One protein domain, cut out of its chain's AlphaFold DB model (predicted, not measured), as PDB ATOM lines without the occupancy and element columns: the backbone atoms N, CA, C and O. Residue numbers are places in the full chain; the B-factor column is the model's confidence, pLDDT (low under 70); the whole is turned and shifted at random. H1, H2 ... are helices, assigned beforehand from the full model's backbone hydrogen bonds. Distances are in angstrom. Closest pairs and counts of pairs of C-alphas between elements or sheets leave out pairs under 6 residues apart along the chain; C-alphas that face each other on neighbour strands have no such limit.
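This is residues 283 to 406 of the 417 residues of an uncharacterized protein of Pyrrhoderma noxium (UniProt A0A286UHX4). A small helix, H3, sits in the middle, with the far end of long H1 and the first part of H4 packed crosswise on it; short H5 lies beside H1, and long loops make up much of the rest. Residues 374 to 380, of which 374 to 379 belong to H4, stick out. The printed part has 124 residues, with five named helices in the order H1 to H5 and no named strand; the class is all helix, though just 56 residues are in named elements. It is compact, with a radius of gyration of the C-alphas of 14.8 A, and spans 43 by 32 by 30 A.

Start with H1, residues 283 to 299, whose residues 295 to 299 alone touch H3, residues 338 to 349, about perpendicular at 87 degrees; the closest C-alphas, of Val 296 and Val 338, are 7.1 A apart. H2, residues 311 to 316, only just touches H3, with 3 pairs of C-alphas within 8 A, the closest those of Ala 311 and Glu 345 at 7.4 A. H4, residues 365 to 379, touches H3, the hub, with residues 368 to 372 alone, at 83 degrees; C-alphas 340 and 369 are closest, at 6.9 A. H5, residues 401 to 406, touches H1 the same way at 36 degrees, only just steep; the closest C-alphas, of Arg 291 and Pro 401, are 4.1 A apart. H1 and H4 are apart. In H1, H2, H3 and H5 every O i to N i+4 pair is within hydrogen-bond range, in H4 10 of 11.

Find C-alpha 283 at (42.858, 23.608, -19.524); H1 runs 24.4 A from there. H3 covers 16.8 A and H4 20.2 A. H5 ends at C-alpha 406, (23.537, 23.864, -16.874).

C-alphas 323 and 391, the farthest apart, are 44.2 A from each other. The printed part has no cut, and its four links are long. Look for pLDDT under 70 at residues 355 to 356 and 360 to 361.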
ATOM      1  N   GLN A 283      44.205  23.052 -19.377       92.56
ATOM      2  CA  GLN A 283      42.858  23.608 -19.524       92.56
ATOM      3  C   GLN A 283      41.861  22.565 -20.048       92.56
ATOM      4  O   GLN A 283      40.710  22.524 -19.608       92.56
ATOM      5  N   MET A 284      42.302  21.712 -20.972       90.94
ATOM      6  CA  MET A 284      41.497  20.625 -21.517       90.94
ATOM      7  C   MET A 284      41.220  19.557 -20.459       90.94
ATOM      8  O   MET A 284      40.086  19.104 -20.338       90.94
ATOM      9  N   GLU A 285      42.205  19.214 -19.634       93.56
ATOM     10  CA  GLU A 285      42.011  18.281 -18.523       93.56
ATOM     11  C   GLU A 285      41.054  18.833 -17.457       93.56
ATOM     12  O   GLU A 285      40.160  18.125 -16.992       93.56
ATOM     13  N   ALA A 286      41.147  20.126 -17.129       95.38
ATOM     14  CA  ALA A 286      40.177  20.774 -16.249       95.38
ATOM     15  C   ALA A 286      38.753  20.755 -16.838       95.38
ATOM     16  O   ALA A 286      37.781  20.535 -16.117       95.38
ATOM     17  N   SER A 287      38.621  20.966 -18.151       95.19
ATOM     18  CA  SER A 287      37.345  20.856 -18.866       95.19
ATOM     19  C   SER A 287      36.780  19.429 -18.803       95.19
ATOM     20  O   SER A 287      35.598  19.248 -18.508       95.19
ATOM     21  N   TRP A 288      37.645  18.424 -18.975       95.19
ATOM     22  CA  TRP A 288      37.319  17.007 -18.821       95.19
ATOM     23  C   TRP A 288      36.752  16.700 -17.443       95.19
ATOM     24  O   TRP A 288      35.649  16.172 -17.315       95.19
ATOM     25  N   ASN A 289      37.488  17.093 -16.406       96.75
ATOM     26  CA  ASN A 289      37.127  16.807 -15.026       96.75
ATOM     27  C   ASN A 289      35.802  17.474 -14.652       96.75
ATOM     28  O   ASN A 289      34.953  16.826 -14.045       96.75
ATOM     29  N   ARG A 290      35.577  18.728 -15.078       97.44
ATOM     30  CA  ARG A 290      34.299  19.427 -14.860       97.44
ATOM     31  C   ARG A 290      33.125  18.699 -15.507       97.44
ATOM     32  O   ARG A 290      32.097  18.499 -14.860       97.44
ATOM     33  N   ARG A 291      33.285  18.241 -16.753       96.25
ATOM     34  CA  ARG A 291      32.243  17.491 -17.465       96.25
ATOM     35  C   ARG A 291      31.947  16.163 -16.776       96.25
ATOM     36  O   ARG A 291      30.787  15.880 -16.476       96.25
ATOM     37  N   THR A 292      32.980  15.367 -16.511       97.00
ATOM     38  CA  THR A 292      32.829  14.066 -15.856       97.00
ATOM     39  C   THR A 292      32.191  14.238 -14.484       97.00
ATOM     40  O   THR A 292      31.212  13.564 -14.186       97.00
ATOM     41  N   GLU A 293      32.630  15.202 -13.674       96.88
ATOM     42  CA  GLU A 293      32.022  15.465 -12.369       96.88
ATOM     43  C   GLU A 293      30.545  15.880 -12.488       96.88
ATOM     44  O   GLU A 293      29.700  15.401 -11.725       96.88
ATOM     45  N   ALA A 294      30.194  16.717 -13.471       96.38
ATOM     46  CA  ALA A 294      28.804  17.080 -13.726       96.38
ATOM     47  C   ALA A 294      27.946  15.849 -14.078       96.38
ATOM     48  O   ALA A 294      26.855  15.662 -13.529       96.38
ATOM     49  N   ARG A 295      28.463  14.950 -14.918       95.50
ATOM     50  CA  ARG A 295      27.785  13.694 -15.265       95.50
ATOM     51  C   ARG A 295      27.692  12.728 -14.085       95.50
ATOM     52  O   ARG A 295      26.626  12.154 -13.871       95.50
ATOM     53  N   VAL A 296      28.734  12.603 -13.259       95.75
ATOM     54  CA  VAL A 296      28.692  11.815 -12.013       95.75
ATOM     55  C   VAL A 296      27.585  12.336 -11.100       95.75
ATOM     56  O   VAL A 296      26.758  11.561 -10.623       95.75
ATOM     57  N   ARG A 297      27.486  13.655 -10.895       94.69
ATOM     58  CA  ARG A 297      26.396  14.232 -10.094       94.69
ATOM     59  C   ARG A 297      25.021  13.971 -10.713       94.69
ATOM     60  O   ARG A 297      24.060  13.757  -9.976       94.69
ATOM     61  N   LYS A 298      24.905  13.967 -12.040       92.50
ATOM     62  CA  LYS A 298      23.623  13.762 -12.724       92.50
ATOM     63  C   LYS A 298      23.160  12.306 -12.679       92.50
ATOM     64  O   LYS A 298      22.018  12.049 -12.312       92.50
ATOM     65  N   PHE A 299      24.036  11.371 -13.034       92.56
ATOM     66  CA  PHE A 299      23.679   9.967 -13.264       92.56
ATOM     67  C   PHE A 299      24.020   9.037 -12.102       92.56
ATOM     68  O   PHE A 299      23.433   7.968 -11.983       92.56
ATOM     69  N   CYS A 300      24.958   9.433 -11.244       94.19
ATOM     70  CA  CYS A 300      25.461   8.607 -10.148       94.19
ATOM     71  C   CYS A 300      25.130   9.186  -8.762       94.19
ATOM     72  O   CYS A 300      25.595   8.652  -7.754       94.19
ATOM     73  N   SER A 301      24.346  10.270  -8.666       92.12
ATOM     74  CA  SER A 301      24.017  10.844  -7.359       92.12
ATOM     75  C   SER A 301      23.056   9.956  -6.562       92.12
ATOM     76  O   SER A 301      22.066   9.444  -7.093       92.12
ATOM     77  N   PRO A 302      23.295   9.789  -5.248       92.75
ATOM     78  CA  PRO A 302      22.366   9.075  -4.397       92.75
ATOM     79  C   PRO A 302      21.072   9.877  -4.220       92.75
ATOM     80  O   PRO A 302      21.065  11.089  -3.983       92.75
ATOM     81  N   ASN A 303      19.940   9.183  -4.268       90.81
ATOM     82  CA  ASN A 303      18.651   9.771  -3.932       90.81
ATOM     83  C   ASN A 303      18.533  10.071  -2.422       90.81
ATOM     84  O   ASN A 303      19.427   9.775  -1.631       90.81
ATOM     85  N   ARG A 304      17.395  10.630  -1.979       91.06
ATOM     86  CA  ARG A 304      17.160  10.967  -0.557       91.06
ATOM     87  C   ARG A 304      17.322   9.764   0.388       91.06
ATOM     88  O   ARG A 304      17.751   9.931   1.528       91.06
ATOM     89  N   ALA A 305      17.009   8.558  -0.087       92.19
ATOM     90  CA  ALA A 305      17.180   7.323   0.675       92.19
ATOM     91  C   ALA A 305      18.640   6.833   0.708       92.19
ATOM     92  O   ALA A 305      18.944   5.889   1.425       92.19
ATOM     93  N   GLY A 306      19.556   7.484  -0.013       94.12
ATOM     94  CA  GLY A 306      20.954   7.077  -0.113       94.12
ATOM     95  C   GLY A 306      21.194   5.967  -1.133       94.12
ATOM     96  O   GLY A 306      22.143   5.206  -0.974       94.12
ATOM     97  N   ASN A 307      20.319   5.846  -2.136       93.56
ATOM     98  CA  ASN A 307      20.462   4.876  -3.216       93.56
ATOM     99  C   ASN A 307      20.975   5.562  -4.474       93.56
ATOM    100  O   ASN A 307      20.298   6.453  -4.985       93.56
ATOM    101  N   ALA A 308      22.116   5.112  -4.973       94.75
ATOM    102  CA  ALA A 308      22.668   5.448  -6.270       94.75
ATOM    103  C   ALA A 308      22.622   4.192  -7.151       94.75
ATOM    104  O   ALA A 308      23.219   3.171  -6.814       94.75
ATOM    105  N   LEU A 309      21.877   4.237  -8.248       92.88
ATOM    106  CA  LEU A 309      21.800   3.170  -9.249       92.88
ATOM    107  C   LEU A 309      22.183   3.788 -10.591       92.88
ATOM    108  O   LEU A 309      21.866   4.954 -10.815       92.88
ATOM    109  N   CYS A 310      22.852   3.041 -11.474       91.62
ATOM    110  CA  CYS A 310      23.002   3.520 -12.845       91.62
ATOM    111  C   CYS A 310      21.627   3.522 -13.531       91.62
ATOM    112  O   CYS A 310      20.723   2.780 -13.129       91.62
ATOM    113  N   ALA A 311      21.473   4.334 -14.579       85.06
ATOM    114  CA  ALA A 311      20.206   4.479 -15.298       85.06
ATOM    115  C   ALA A 311      19.624   3.125 -15.756       85.06
ATOM    116  O   ALA A 311      18.414   2.898 -15.705       85.06
ATOM    117  N   TRP A 312      20.483   2.181 -16.140       83.50
ATOM    118  CA  TRP A 312      20.066   0.847 -16.557       83.50
ATOM    119  C   TRP A 312      19.465   0.015 -15.419       83.50
ATOM    120  O   TRP A 312      18.331  -0.457 -15.533       83.50
ATOM    121  N   HIS A 313      20.173  -0.110 -14.291       87.62
ATOM    122  CA  HIS A 313      19.679  -0.883 -13.147       87.62
ATOM    123  C   HIS A 313      18.436  -0.229 -12.523       87.62
ATOM    124  O   HIS A 313      17.575  -0.938 -11.998       87.62
ATOM    125  N   ASP A 314      18.309   1.100 -12.605       86.44
ATOM    126  CA  ASP A 314      17.130   1.823 -12.118       86.44
ATOM    127  C   ASP A 314      15.889   1.526 -12.974       86.44
ATOM    128  O   ASP A 314      14.846   1.123 -12.454       86.44
ATOM    129  N   THR A 315      16.016   1.596 -14.305       82.44
ATOM    130  CA  THR A 315      14.896   1.304 -15.221       82.44
ATOM    131  C   THR A 315      14.429  -0.151 -15.164       82.44
ATOM    132  O   THR A 315      13.238  -0.411 -15.330       82.44
ATOM    133  N   ARG A 316      15.332  -1.110 -14.919       83.44
ATOM    134  CA  ARG A 316      14.981  -2.532 -14.745       83.44
ATOM    135  C   ARG A 316      14.583  -2.901 -13.320       83.44
ATOM    136  O   ARG A 316      14.087  -4.004 -13.101       83.44
ATOM    137  N   ARG A 317      14.766  -1.989 -12.360       86.12
ATOM    138  CA  ARG A 317      14.563  -2.240 -10.923       86.12
ATOM    139  C   ARG A 317      15.314  -3.482 -10.449       86.12
ATOM    140  O   ARG A 317      14.804  -4.261  -9.641       86.12
ATOM    141  N   GLU A 318      16.520  -3.667 -10.972       86.19
ATOM    142  CA  GLU A 318      17.348  -4.799 -10.595       86.19
ATOM    143  C   GLU A 318      17.751  -4.722  -9.121       86.19
ATOM    144  O   GLU A 318      17.752  -3.663  -8.476       86.19
ATOM    145  N   ARG A 319      18.044  -5.894  -8.554       90.00
ATOM    146  CA  ARG A 319      18.412  -5.991  -7.146       90.00
ATOM    147  C   ARG A 319      19.726  -5.249  -6.923       90.00
ATOM    148  O   ARG A 319      20.679  -5.393  -7.676       90.00
ATOM    149  N   ARG A 320      19.767  -4.460  -5.851       93.88
ATOM    150  CA  ARG A 320      20.992  -3.788  -5.419       93.88
ATOM    151  C   ARG A 320      21.984  -4.819  -4.892       93.88
ATOM    152  O   ARG A 320      21.589  -5.681  -4.111       93.88
ATOM    153  N   ALA A 321      23.250  -4.666  -5.254       96.50
ATOM    154  CA  ALA A 321      24.359  -5.388  -4.644       96.50
ATOM    155  C   ALA A 321      24.635  -4.895  -3.213       96.50
ATOM    156  O   ALA A 321      24.961  -5.692  -2.336       96.50
ATOM    157  N   TYR A 322      24.448  -3.592  -2.960       97.00
ATOM    158  CA  TYR A 322      24.738  -2.969  -1.666       97.00
ATOM    159  C   TYR A 322      23.511  -2.270  -1.057       97.00
ATOM    160  O   TYR A 322      22.784  -1.565  -1.774       97.00
ATOM    161  N   PRO A 323      23.296  -2.373   0.270       96.38
ATOM    162  CA  PRO A 323      22.276  -1.598   0.975       96.38
ATOM    163  C   PRO A 323      22.455  -0.078   0.797       96.38
ATOM    164  O   PRO A 323      23.561   0.378   0.488       96.38
ATOM    165  N   PRO A 324      21.397   0.733   1.009       96.00
ATOM    166  CA  PRO A 324      21.478   2.192   0.916       96.00
ATOM    167  C   PRO A 324      22.653   2.760   1.729       96.00
ATOM    168  O   PRO A 324      22.826   2.393   2.888       96.00
ATOM    169  N   ARG A 325      23.445   3.668   1.139       93.38
ATOM    170  CA  ARG A 325      24.654   4.287   1.742       93.38
ATOM    171  C   ARG A 325      25.794   3.331   2.128       93.38
ATOM    172  O   ARG A 325      26.759   3.784   2.732       93.38
ATOM    173  N   MET A 326      25.706   2.047   1.781       96.56
ATOM    174  CA  MET A 326      26.739   1.043   2.074       96.56
ATOM    175  C   MET A 326      27.530   0.600   0.834       96.56
ATOM    176  O   MET A 326      28.259  -0.384   0.897       96.56
ATOM    177  N   ALA A 327      27.377   1.288  -0.302       96.69
ATOM    178  CA  ALA A 327      28.197   1.012  -1.476       96.69
ATOM    179  C   ALA A 327      29.648   1.484  -1.234       96.69
ATOM    180  O   ALA A 327      29.838   2.554  -0.645       96.69
ATOM    181  N   PRO A 328      30.665   0.720  -1.672       97.25
ATOM    182  CA  PRO A 328      32.057   1.159  -1.634       97.25
ATOM    183  C   PRO A 328      32.273   2.476  -2.392       97.25
ATOM    184  O   PRO A 328      31.534   2.796  -3.325       97.25
ATOM    185  N   GLN A 329      33.316   3.230  -2.031       94.75
ATOM    186  CA  GLN A 329      33.686   4.436  -2.780       94.75
ATOM    187  C   GLN A 329      33.966   4.094  -4.253       94.75
ATOM    188  O   GLN A 329      34.552   3.057  -4.557       94.75
ATOM    189  N   GLY A 330      33.502   4.945  -5.171       94.88
ATOM    190  CA  GLY A 330      33.607   4.711  -6.619       94.88
ATOM    191  C   GLY A 330      32.626   3.673  -7.186       94.88
ATOM    192  O   GLY A 330      32.640   3.425  -8.390       94.88
ATOM    193  N   THR A 331      31.756   3.091  -6.353       96.88
ATOM    194  CA  THR A 331      30.775   2.068  -6.748       96.88
ATOM    195  C   THR A 331      29.352   2.499  -6.382       96.88
ATOM    196  O   THR A 331      29.116   3.159  -5.370       96.88
ATOM    197  N   LEU A 332      28.378   2.126  -7.207       96.62
ATOM    198  CA  LEU A 332      26.952   2.386  -7.004       96.62
ATOM    199  C   LEU A 332      26.287   1.247  -6.215       96.62
ATOM    200  O   LEU A 332      26.795   0.130  -6.151       96.62
ATOM    201  N   ASN A 333      25.089   1.468  -5.663       96.94
ATOM    202  CA  ASN A 333      24.344   0.425  -4.941       96.94
ATOM    203  C   ASN A 333      23.972  -0.777  -5.819       96.94
ATOM    204  O   ASN A 333      23.749  -1.862  -5.290       96.94
ATOM    205  N   CYS A 334      23.901  -0.602  -7.139       94.94
ATOM    206  CA  CYS A 334      23.688  -1.693  -8.092       94.94
ATOM    207  C   CYS A 334      24.922  -2.584  -8.299       94.94
ATOM    208  O   CYS A 334      24.780  -3.664  -8.849       94.94
ATOM    209  N   GLY A 335      26.107  -2.176  -7.838       95.62
ATOM    210  CA  GLY A 335      27.352  -2.913  -8.058       95.62
ATOM    211  C   GLY A 335      28.200  -2.389  -9.215       95.62
ATOM    212  O   GLY A 335      29.384  -2.702  -9.250       95.62
ATOM    213  N   CYS A 336      27.646  -1.554 -10.103       95.50
ATOM    214  CA  CYS A 336      28.434  -0.890 -11.145       95.50
ATOM    215  C   CYS A 336      29.427   0.109 -10.551       95.50
ATOM    216  O   CYS A 336      29.100   0.825  -9.598       95.50
ATOM    217  N   THR A 337      30.592   0.239 -11.179       96.88
ATOM    218  CA  THR A 337      31.477   1.381 -10.930       96.88
ATOM    219  C   THR A 337      30.898   2.656 -11.547       96.88
ATOM    220  O   THR A 337      30.031   2.619 -12.427       96.88
ATOM    221  N   VAL A 338      31.369   3.816 -11.083       97.06
ATOM    222  CA  VAL A 338      30.993   5.109 -11.676       97.06
ATOM    223  C   VAL A 338      31.377   5.168 -13.159       97.06
ATOM    224  O   VAL A 338      30.587   5.629 -13.976       97.06
ATOM    225  N   GLU A 339      32.550   4.645 -13.522       97.06
ATOM    226  CA  GLU A 339      33.021   4.600 -14.912       97.06
ATOM    227  C   GLU A 339      32.121   3.738 -15.799       97.06
ATOM    228  O   GLU A 339      31.742   4.165 -16.886       97.06
ATOM    229  N   GLU A 340      31.717   2.557 -15.320       95.62
ATOM    230  CA  GLU A 340      30.795   1.673 -16.040       95.62
ATOM    231  C   GLU A 340      29.441   2.346 -16.283       95.62
ATOM    232  O   GLU A 340      28.878   2.230 -17.371       95.62
ATOM    233  N   ALA A 341      28.931   3.071 -15.284       95.00
ATOM    234  CA  ALA A 341      27.665   3.786 -15.386       95.00
ATOM    235  C   ALA A 341      27.726   4.958 -16.380       95.00
ATOM    236  O   ALA A 341      26.774   5.173 -17.128       95.00
ATOM    237  N   LEU A 342      28.833   5.709 -16.402       95.50
ATOM    238  CA  LEU A 342      29.037   6.788 -17.374       95.50
ATOM    239  C   LEU A 342      29.225   6.246 -18.788       95.50
ATOM    240  O   LEU A 342      28.636   6.773 -19.727       95.50
ATOM    241  N   PHE A 343      29.999   5.171 -18.939       95.62
ATOM    242  CA  PHE A 343      30.197   4.514 -20.224       95.62
ATOM    243  C   PHE A 343      28.872   4.024 -20.814       95.62
ATOM    244  O   PHE A 343      28.575   4.288 -21.976       95.62
ATOM    245  N   GLU A 344      28.046   3.371 -19.996       92.62
ATOM    246  CA  GLU A 344      26.706   2.928 -20.381       92.62
ATOM    247  C   GLU A 344      25.813   4.079 -20.851       92.62
ATOM    248  O   GLU A 344      25.147   3.963 -21.880       92.62
ATOM    249  N   GLU A 345      25.814   5.200 -20.125       92.25
ATOM    250  CA  GLU A 345      25.051   6.385 -20.519       92.25
ATOM    251  C   GLU A 345      25.538   6.932 -21.863       92.25
ATOM    252  O   GLU A 345      24.722   7.221 -22.741       92.25
ATOM    253  N   SER A 346      26.856   6.983 -22.069       93.19
ATOM    254  CA  SER A 346      27.428   7.443 -23.331       93.19
ATOM    255  C   SER A 346      27.053   6.525 -24.500       93.19
ATOM    256  O   SER A 346      26.687   7.028 -25.564       93.19
ATOM    257  N   LEU A 347      27.065   5.197 -24.320       91.69
ATOM    258  CA  LEU A 347      26.596   4.256 -25.346       91.69
ATOM    259  C   LEU A 347      25.116   4.481 -25.680       91.69
ATOM    260  O   LEU A 347      24.745   4.515 -26.854       91.69
ATOM    261  N   ALA A 348      24.281   4.686 -24.657       88.31
ATOM    262  CA  ALA A 348      22.854   4.932 -24.827       88.31
ATOM    263  C   ALA A 348      22.557   6.212 -25.612       88.31
ATOM    264  O   ALA A 348      21.699   6.187 -26.495       88.31
ATOM    265  N   ARG A 349      23.290   7.304 -25.360       88.94
ATOM    266  CA  ARG A 349      23.152   8.557 -26.124       88.94
ATOM    267  C   ARG A 349      23.511   8.402 -27.599       88.94
ATOM    268  O   ARG A 349      22.850   8.994 -28.445       88.94
ATOM    269  N   HIS A 350      24.526   7.599 -27.903       90.00
ATOM    270  CA  HIS A 350      25.006   7.385 -29.273       90.00
ATOM    271  C   HIS A 350      24.308   6.216 -29.977       90.00
ATOM    272  O   HIS A 350      24.719   5.818 -31.062       90.00
ATOM    273  N   SER A 351      23.250   5.654 -29.376       87.12
ATOM    274  CA  SER A 351      22.507   4.509 -29.919       87.12
ATOM    275  C   SER A 351      23.376   3.265 -30.197       87.12
ATOM    276  O   SER A 351      22.980   2.378 -30.954       87.12
ATOM    277  N   VAL A 352      24.553   3.154 -29.568       87.38
ATOM    278  CA  VAL A 352      25.495   2.045 -29.783       87.38
ATOM    279  C   VAL A 352      25.022   0.796 -29.055       87.38
ATOM    280  O   VAL A 352      25.133   0.719 -27.840       87.38
ATOM    281  N   GLY A 353      24.555  -0.215 -29.789       77.94
ATOM    282  CA  GLY A 353      24.065  -1.478 -29.221       77.94
ATOM    283  C   GLY A 353      22.549  -1.527 -29.013       77.94
ATOM    284  O   GLY A 353      22.059  -2.409 -28.308       77.94
ATOM    285  N   SER A 354      21.802  -0.580 -29.589       76.50
ATOM    286  CA  SER A 354      20.348  -0.680 -29.669       76.50
ATOM    287  C   SER A 354      19.999  -1.597 -30.833       76.50
ATOM    288  O   SER A 354      20.426  -1.366 -31.961       76.50
ATOM    289  N   TYR A 355      19.252  -2.663 -30.551       67.12
ATOM    290  CA  TYR A 355      18.796  -3.601 -31.576       67.12
ATOM    291  C   TYR A 355      17.531  -3.110 -32.294       67.12
ATOM    292  O   TYR A 355      17.208  -3.623 -33.363       67.12
ATOM    293  N   LEU A 356      16.810  -2.135 -31.721       67.75
ATOM    294  CA  LEU A 356      15.539  -1.630 -32.239       67.75
ATOM    295  C   LEU A 356      15.567  -0.100 -32.379       67.75
ATOM    296  O   LEU A 356      15.945   0.596 -31.433       67.75
ATOM    297  N   PRO A 357      15.125   0.458 -33.522       71.56
ATOM    298  CA  PRO A 357      14.978   1.901 -33.674       71.56
ATOM    299  C   PRO A 357      14.074   2.489 -32.580       71.56
ATOM    300  O   PRO A 357      12.925   2.081 -32.435       71.56
ATOM    301  N   GLY A 358      14.587   3.462 -31.824       71.88
ATOM    302  CA  GLY A 358      13.839   4.167 -30.774       71.88
ATOM    303  C   GLY A 358      14.021   3.623 -29.354       71.88
ATOM    304  O   GLY A 358      13.665   4.324 -28.407       71.88
ATOM    305  N   ASP A 359      14.630   2.448 -29.178       71.56
ATOM    306  CA  ASP A 359      15.005   1.970 -27.848       71.56
ATOM    307  C   ASP A 359      16.348   2.568 -27.426       71.56
ATOM    308  O   ASP A 359      17.340   2.512 -28.162       71.56
ATOM    309  N   SER A 360      16.400   3.120 -26.210       67.25
ATOM    310  CA  SER A 360      17.678   3.456 -25.595       67.25
ATOM    311  C   SER A 360      18.451   2.167 -25.332       67.25
ATOM    312  O   SER A 360      17.933   1.218 -24.740       67.25
ATOM    313  N   VAL A 361      19.692   2.130 -25.815       63.31
ATOM    314  CA  VAL A 361      20.612   0.995 -25.686       63.31
ATOM    315  C   VAL A 361      20.638   0.488 -24.249       63.31
ATOM    316  O   VAL A 361      20.840   1.253 -23.306       63.31
ATOM    317  N   ARG A 362      20.526  -0.831 -24.091       74.50
ATOM    318  CA  ARG A 362      20.731  -1.527 -22.819       74.50
ATOM    319  C   ARG A 362      21.659  -2.716 -23.028       74.50
ATOM    320  O   ARG A 362      21.212  -3.859 -23.004       74.50
ATOM    321  N   MET A 363      22.935  -2.429 -23.282       80.94
ATOM    322  CA  MET A 363      23.963  -3.450 -23.482       80.94
ATOM    323  C   MET A 363      24.102  -4.303 -22.214       80.94
ATOM    324  O   MET A 363      24.090  -3.773 -21.105       80.94
ATOM    325  N   ASP A 364      24.201  -5.621 -22.372       84.31
ATOM    326  CA  ASP A 364      24.379  -6.544 -21.246       84.31
ATOM    327  C   ASP A 364      25.681  -6.207 -20.484       84.31
ATOM    328  O   ASP A 364      26.723  -6.047 -21.137       84.31
ATOM    329  N   PRO A 365      25.674  -6.115 -19.137       84.94
ATOM    330  CA  PRO A 365      26.886  -5.932 -18.336       84.94
ATOM    331  C   PRO A 365      28.033  -6.892 -18.697       84.94
ATOM    332  O   PRO A 365      29.198  -6.486 -18.663       84.94
ATOM    333  N   ALA A 366      27.721  -8.132 -19.095       88.12
ATOM    334  CA  ALA A 366      28.707  -9.137 -19.496       88.12
ATOM    335  C   ALA A 366      29.470  -8.767 -20.778       88.12
ATOM    336  O   ALA A 366      30.607  -9.195 -20.951       88.12
ATOM    337  N   LEU A 367      28.874  -7.956 -21.658       90.19
ATOM    338  CA  LEU A 367      29.508  -7.466 -22.885       90.19
ATOM    339  C   LEU A 367      30.069  -6.051 -22.701       90.19
ATOM    340  O   LEU A 367      31.179  -5.753 -23.147       90.19
ATOM    341  N   ARG A 368      29.338  -5.198 -21.978       91.38
ATOM    342  CA  ARG A 368      29.718  -3.811 -21.695       91.38
ATOM    343  C   ARG A 368      31.043  -3.719 -20.938       91.38
ATOM    344  O   ARG A 368      31.901  -2.922 -21.307       91.38
ATOM    345  N   ASN A 369      31.219  -4.508 -19.880       93.00
ATOM    346  CA  ASN A 369      32.382  -4.376 -19.003       93.00
ATOM    347  C   ASN A 369      33.699  -4.798 -19.694       93.00
ATOM    348  O   ASN A 369      34.678  -4.052 -19.598       93.00
ATOM    349  N   PRO A 370      33.763  -5.929 -20.431       95.75
ATOM    350  CA  PRO A 370      34.923  -6.241 -21.265       95.75
ATOM    351  C   PRO A 370      35.194  -5.187 -22.340       95.75
ATOM    352  O   PRO A 370      36.355  -4.858 -22.568       95.75
ATOM    353  N   LEU A 371      34.147  -4.625 -22.960       94.75
ATOM    354  CA  LEU A 371      34.296  -3.571 -23.964       94.75
ATOM    355  C   LEU A 371      34.933  -2.308 -23.370       94.75
ATOM    356  O   LEU A 371      35.897  -1.799 -23.933       94.75
ATOM    357  N   LEU A 372      34.454  -1.841 -22.212       95.81
ATOM    358  CA  LEU A 372      35.045  -0.693 -21.518       95.81
ATOM    359  C   LEU A 372      36.528  -0.935 -21.210       95.81
ATOM    360  O   LEU A 372      37.366  -0.098 -21.533       95.81
ATOM    361  N   ARG A 373      36.867  -2.102 -20.647       96.62
ATOM    362  CA  ARG A 373      38.262  -2.449 -20.332       96.62
ATOM    363  C   ARG A 373      39.135  -2.499 -21.579       96.62
ATOM    364  O   ARG A 373      40.257  -2.006 -21.544       96.62
ATOM    365  N   LEU A 374      38.631  -3.064 -22.677       95.94
ATOM    366  CA  LEU A 374      39.342  -3.092 -23.952       95.94
ATOM    367  C   LEU A 374      39.612  -1.669 -24.453       95.94
ATOM    368  O   LEU A 374      40.740  -1.367 -24.834       95.94
ATOM    369  N   LEU A 375      38.603  -0.795 -24.412       95.06
ATOM    370  CA  LEU A 375      38.719   0.598 -24.840       95.06
ATOM    371  C   LEU A 375      39.708   1.388 -23.972       95.06
ATOM    372  O   LEU A 375      40.558   2.101 -24.501       95.06
ATOM    373  N   GLN A 376      39.667   1.203 -22.654       94.50
ATOM    374  CA  GLN A 376      40.624   1.808 -21.727       94.50
ATOM    375  C   GLN A 376      42.056   1.314 -21.985       94.50
ATOM    376  O   GLN A 376      42.979   2.115 -22.066       94.50
ATOM    377  N   GLN A 377      42.250   0.004 -22.157       93.62
ATOM    378  CA  GLN A 377      43.581  -0.596 -22.308       93.62
ATOM    379  C   GLN A 377      44.223  -0.324 -23.668       93.62
ATOM    380  O   GLN A 377      45.419  -0.060 -23.740       93.62
ATOM    381  N   ARG A 378      43.452  -0.449 -24.754       94.50
ATOM    382  CA  ARG A 378      43.972  -0.334 -26.125       94.50
ATOM    383  C   ARG A 378      43.981   1.100 -26.629       94.50
ATOM    384  O   ARG A 378      44.862   1.442 -27.409       94.50
ATOM    385  N   TYR A 379      43.007   1.903 -26.211       91.00
ATOM    386  CA  TYR A 379      42.757   3.225 -26.783       91.00
ATOM    387  C   TYR A 379      42.788   4.349 -25.744       91.00
ATOM    388  O   TYR A 379      42.588   5.503 -26.102       91.00
ATOM    389  N   GLY A 380      43.043   4.042 -24.466       92.75
ATOM    390  CA  GLY A 380      43.093   5.056 -23.412       92.75
ATOM    391  C   GLY A 380      41.747   5.735 -23.155       92.75
ATOM    392  O   GLY A 380      41.737   6.894 -22.752       92.75
ATOM    393  N   TYR A 381      40.633   5.035 -23.406       95.00
ATOM    394  CA  TYR A 381      39.287   5.606 -23.322       95.00
ATOM    395  C   TYR A 381      38.986   6.285 -21.980       95.00
ATOM    396  O   TYR A 381      39.239   5.729 -20.907       95.00
ATOM    397  N   ARG A 382      38.350   7.453 -22.058       95.38
ATOM    398  CA  ARG A 382      37.846   8.260 -20.946       95.38
ATOM    399  C   ARG A 382      36.408   8.713 -21.226       95.38
ATOM    400  O   ARG A 382      35.997   8.901 -22.370       95.38
ATOM    401  N   ASP A 383      35.636   8.951 -20.162       96.19
ATOM    402  CA  ASP A 383      34.289   9.532 -20.286       96.19
ATOM    403  C   ASP A 383      34.337  10.856 -21.060       96.19
ATOM    404  O   ASP A 383      35.020  11.779 -20.636       96.19
ATOM    405  N   GLY A 384      33.590  10.974 -22.153       94.69
ATOM    406  CA  GLY A 384      33.619  12.155 -23.016       94.69
ATOM    407  C   GLY A 384      34.309  11.952 -24.357       94.69
ATOM    408  O   GLY A 384      34.152  12.800 -25.228       94.69
ATOM    409  N   ASP A 385      35.031  10.846 -24.559       94.88
ATOM    410  CA  ASP A 385      35.712  10.591 -25.836       94.88
ATOM    411  C   ASP A 385      34.753  10.526 -27.032       94.88
ATOM    412  O   ASP A 385      35.111  10.968 -28.119       94.88
ATOM    413  N   PHE A 386      33.525  10.027 -26.848       94.56
ATOM    414  CA  PHE A 386      32.537   9.966 -27.933       94.56
ATOM    415  C   PHE A 386      32.041  11.347 -28.360       94.56
ATOM    416  O   PHE A 386      31.689  11.556 -29.517       94.56
ATOM    417  N   GLU A 387      32.034  12.292 -27.426       95.88
ATOM    418  CA  GLU A 387      31.563  13.651 -27.636       95.88
ATOM    419  C   GLU A 387      32.699  14.640 -27.920       95.88
ATOM    420  O   GLU A 387      32.487  15.854 -27.899       95.88
ATOM    421  N   ARG A 388      33.913  14.148 -28.182       93.19
ATOM    422  CA  ARG A 388      35.041  14.973 -28.613       93.19
ATOM    423  C   ARG A 388      35.311  14.793 -30.087       93.19
ATOM    424  O   ARG A 388      35.153  13.719 -30.658       93.19
ATOM    425  N   GLU A 389      35.736  15.879 -30.708       92.00
ATOM    426  CA  GLU A 389      36.233  15.828 -32.068       92.00
ATOM    427  C   GLU A 389      37.674  15.283 -32.055       92.00
ATOM    428  O   GLU A 389      38.541  15.877 -31.404       92.00
ATOM    429  N   PRO A 390      37.975  14.184 -32.773       85.69
ATOM    430  CA  PRO A 390      39.293  13.547 -32.717       85.69
ATOM    431  C   PRO A 390      40.447  14.445 -33.181       85.69
ATOM    432  O   PRO A 390      41.571  14.287 -32.716       85.69
ATOM    433  N   LEU A 391      40.178  15.375 -34.105       84.94
ATOM    434  CA  LEU A 391      41.202  16.219 -34.723       84.94
ATOM    435  C   LEU A 391      41.575  17.422 -33.852       84.94
ATOM    436  O   LEU A 391      42.749  17.724 -33.668       84.94
ATOM    437  N   THR A 392      40.569  18.132 -33.343       87.38
ATOM    438  CA  THR A 392      40.762  19.375 -32.583       87.38
ATOM    439  C   THR A 392      40.879  19.110 -31.087       87.38
ATOM    440  O   THR A 392      41.407  19.931 -30.337       87.38
ATOM    441  N   GLY A 393      40.348  17.974 -30.630       87.50
ATOM    442  CA  GLY A 393      40.155  17.702 -29.221       87.50
ATOM    443  C   GLY A 393      39.132  18.627 -28.550       87.50
ATOM    444  O   GLY A 393      39.037  18.642 -27.317       87.50
ATOM    445  N   ALA A 394      38.389  19.416 -29.325       92.25
ATOM    446  CA  ALA A 394      37.296  20.216 -28.808       92.25
ATOM    447  C   ALA A 394      36.103  19.316 -28.470       92.25
ATOM    448  O   ALA A 394      35.936  18.226 -29.025       92.25
ATOM    449  N   TRP A 395      35.267  19.775 -27.545       94.94
ATOM    450  CA  TRP A 395      33.950  19.181 -27.356       94.94
ATOM    451  C   TRP A 395      33.109  19.420 -28.605       94.94
ATOM    452  O   TRP A 395      33.152  20.511 -29.177       94.94
ATOM    453  N   GLN A 396      32.323  18.423 -29.000       95.38
ATOM    454  CA  GLN A 396      31.261  18.613 -29.976       95.38
ATOM    455  C   GLN A 396      30.299  19.705 -29.490       95.38
ATOM    456  O   GLN A 396      30.217  20.015 -28.294       95.38
ATOM    457  N   GLU A 397      29.588  20.319 -30.435       93.50
ATOM    458  CA  GLU A 397      28.695  21.432 -30.138       93.50
ATOM    459  C   GLU A 397      27.687  21.032 -29.054       93.50
ATOM    460  O   GLU A 397      26.987  20.028 -29.169       93.50
ATOM    461  N   ASN A 398      27.621  21.822 -27.980       93.00
ATOM    462  CA  ASN A 398      26.797  21.525 -26.813       93.00
ATOM    463  C   ASN A 398      27.141  20.191 -26.125       93.00
ATOM    464  O   ASN A 398      26.250  19.565 -25.583       93.00
ATOM    465  N   GLU A 399      28.382  19.713 -26.093       95.06
ATOM    466  CA  GLU A 399      28.755  18.538 -25.271       95.06
ATOM    467  C   GLU A 399      29.824  18.838 -24.211       95.06
ATOM    468  O   GLU A 399      30.231  17.957 -23.444       95.06
ATOM    469  N   GLY A 400      30.235  20.106 -24.137       95.00
ATOM    470  CA  GLY A 400      31.173  20.617 -23.146       95.00
ATOM    471  C   GLY A 400      30.624  20.632 -21.714       95.00
ATOM    472  O   GLY A 400      29.427  20.412 -21.485       95.00
ATOM    473  N   PRO A 401      31.496  20.904 -20.726       96.62
ATOM    474  CA  PRO A 401      31.119  20.933 -19.314       96.62
ATOM    475  C   PRO A 401      29.977  21.915 -19.029       96.62
ATOM    476  O   PRO A 401      29.109  21.607 -18.216       96.62
ATOM    477  N   GLU A 402      29.915  23.041 -19.743       96.75
ATOM    478  CA  GLU A 402      28.918  24.097 -19.542       96.75
ATOM    479  C   GLU A 402      27.486  23.577 -19.720       96.75
ATOM    480  O   GLU A 402      26.601  23.912 -18.930       96.75
ATOM    481  N   ARG A 403      27.247  22.706 -20.711       95.75
ATOM    482  CA  ARG A 403      25.925  22.092 -20.892       95.75
ATOM    483  C   ARG A 403      25.564  21.222 -19.703       95.75
ATOM    484  O   ARG A 403      24.445  21.306 -19.202       95.75
ATOM    485  N   TRP A 404      26.468  20.342 -19.294       95.12
ATOM    486  CA  TRP A 404      26.183  19.360 -18.253       95.12
ATOM    487  C   TRP A 404      26.000  20.031 -16.887       95.12
ATOM    488  O   TRP A 404      25.101  19.661 -16.130       95.12
ATOM    489  N   GLU A 405      26.772  21.080 -16.610       95.56
ATOM    490  CA  GLU A 405      26.578  21.962 -15.458       95.56
ATOM    491  C   GLU A 405      25.226  22.696 -15.524       95.56
ATOM    492  O   GLU A 405      24.490  22.721 -14.535       95.56
ATOM    493  N   ALA A 406      24.840  23.228 -16.688       94.94
ATOM    494  CA  ALA A 406      23.537  23.864 -16.874       94.94
ATOM    495  C   ALA A 406      22.372  22.868 -16.721       94.94
ATOM    496  O   ALA A 406      21.356  23.180 -16.099       94.94
TER     497      ALA A 406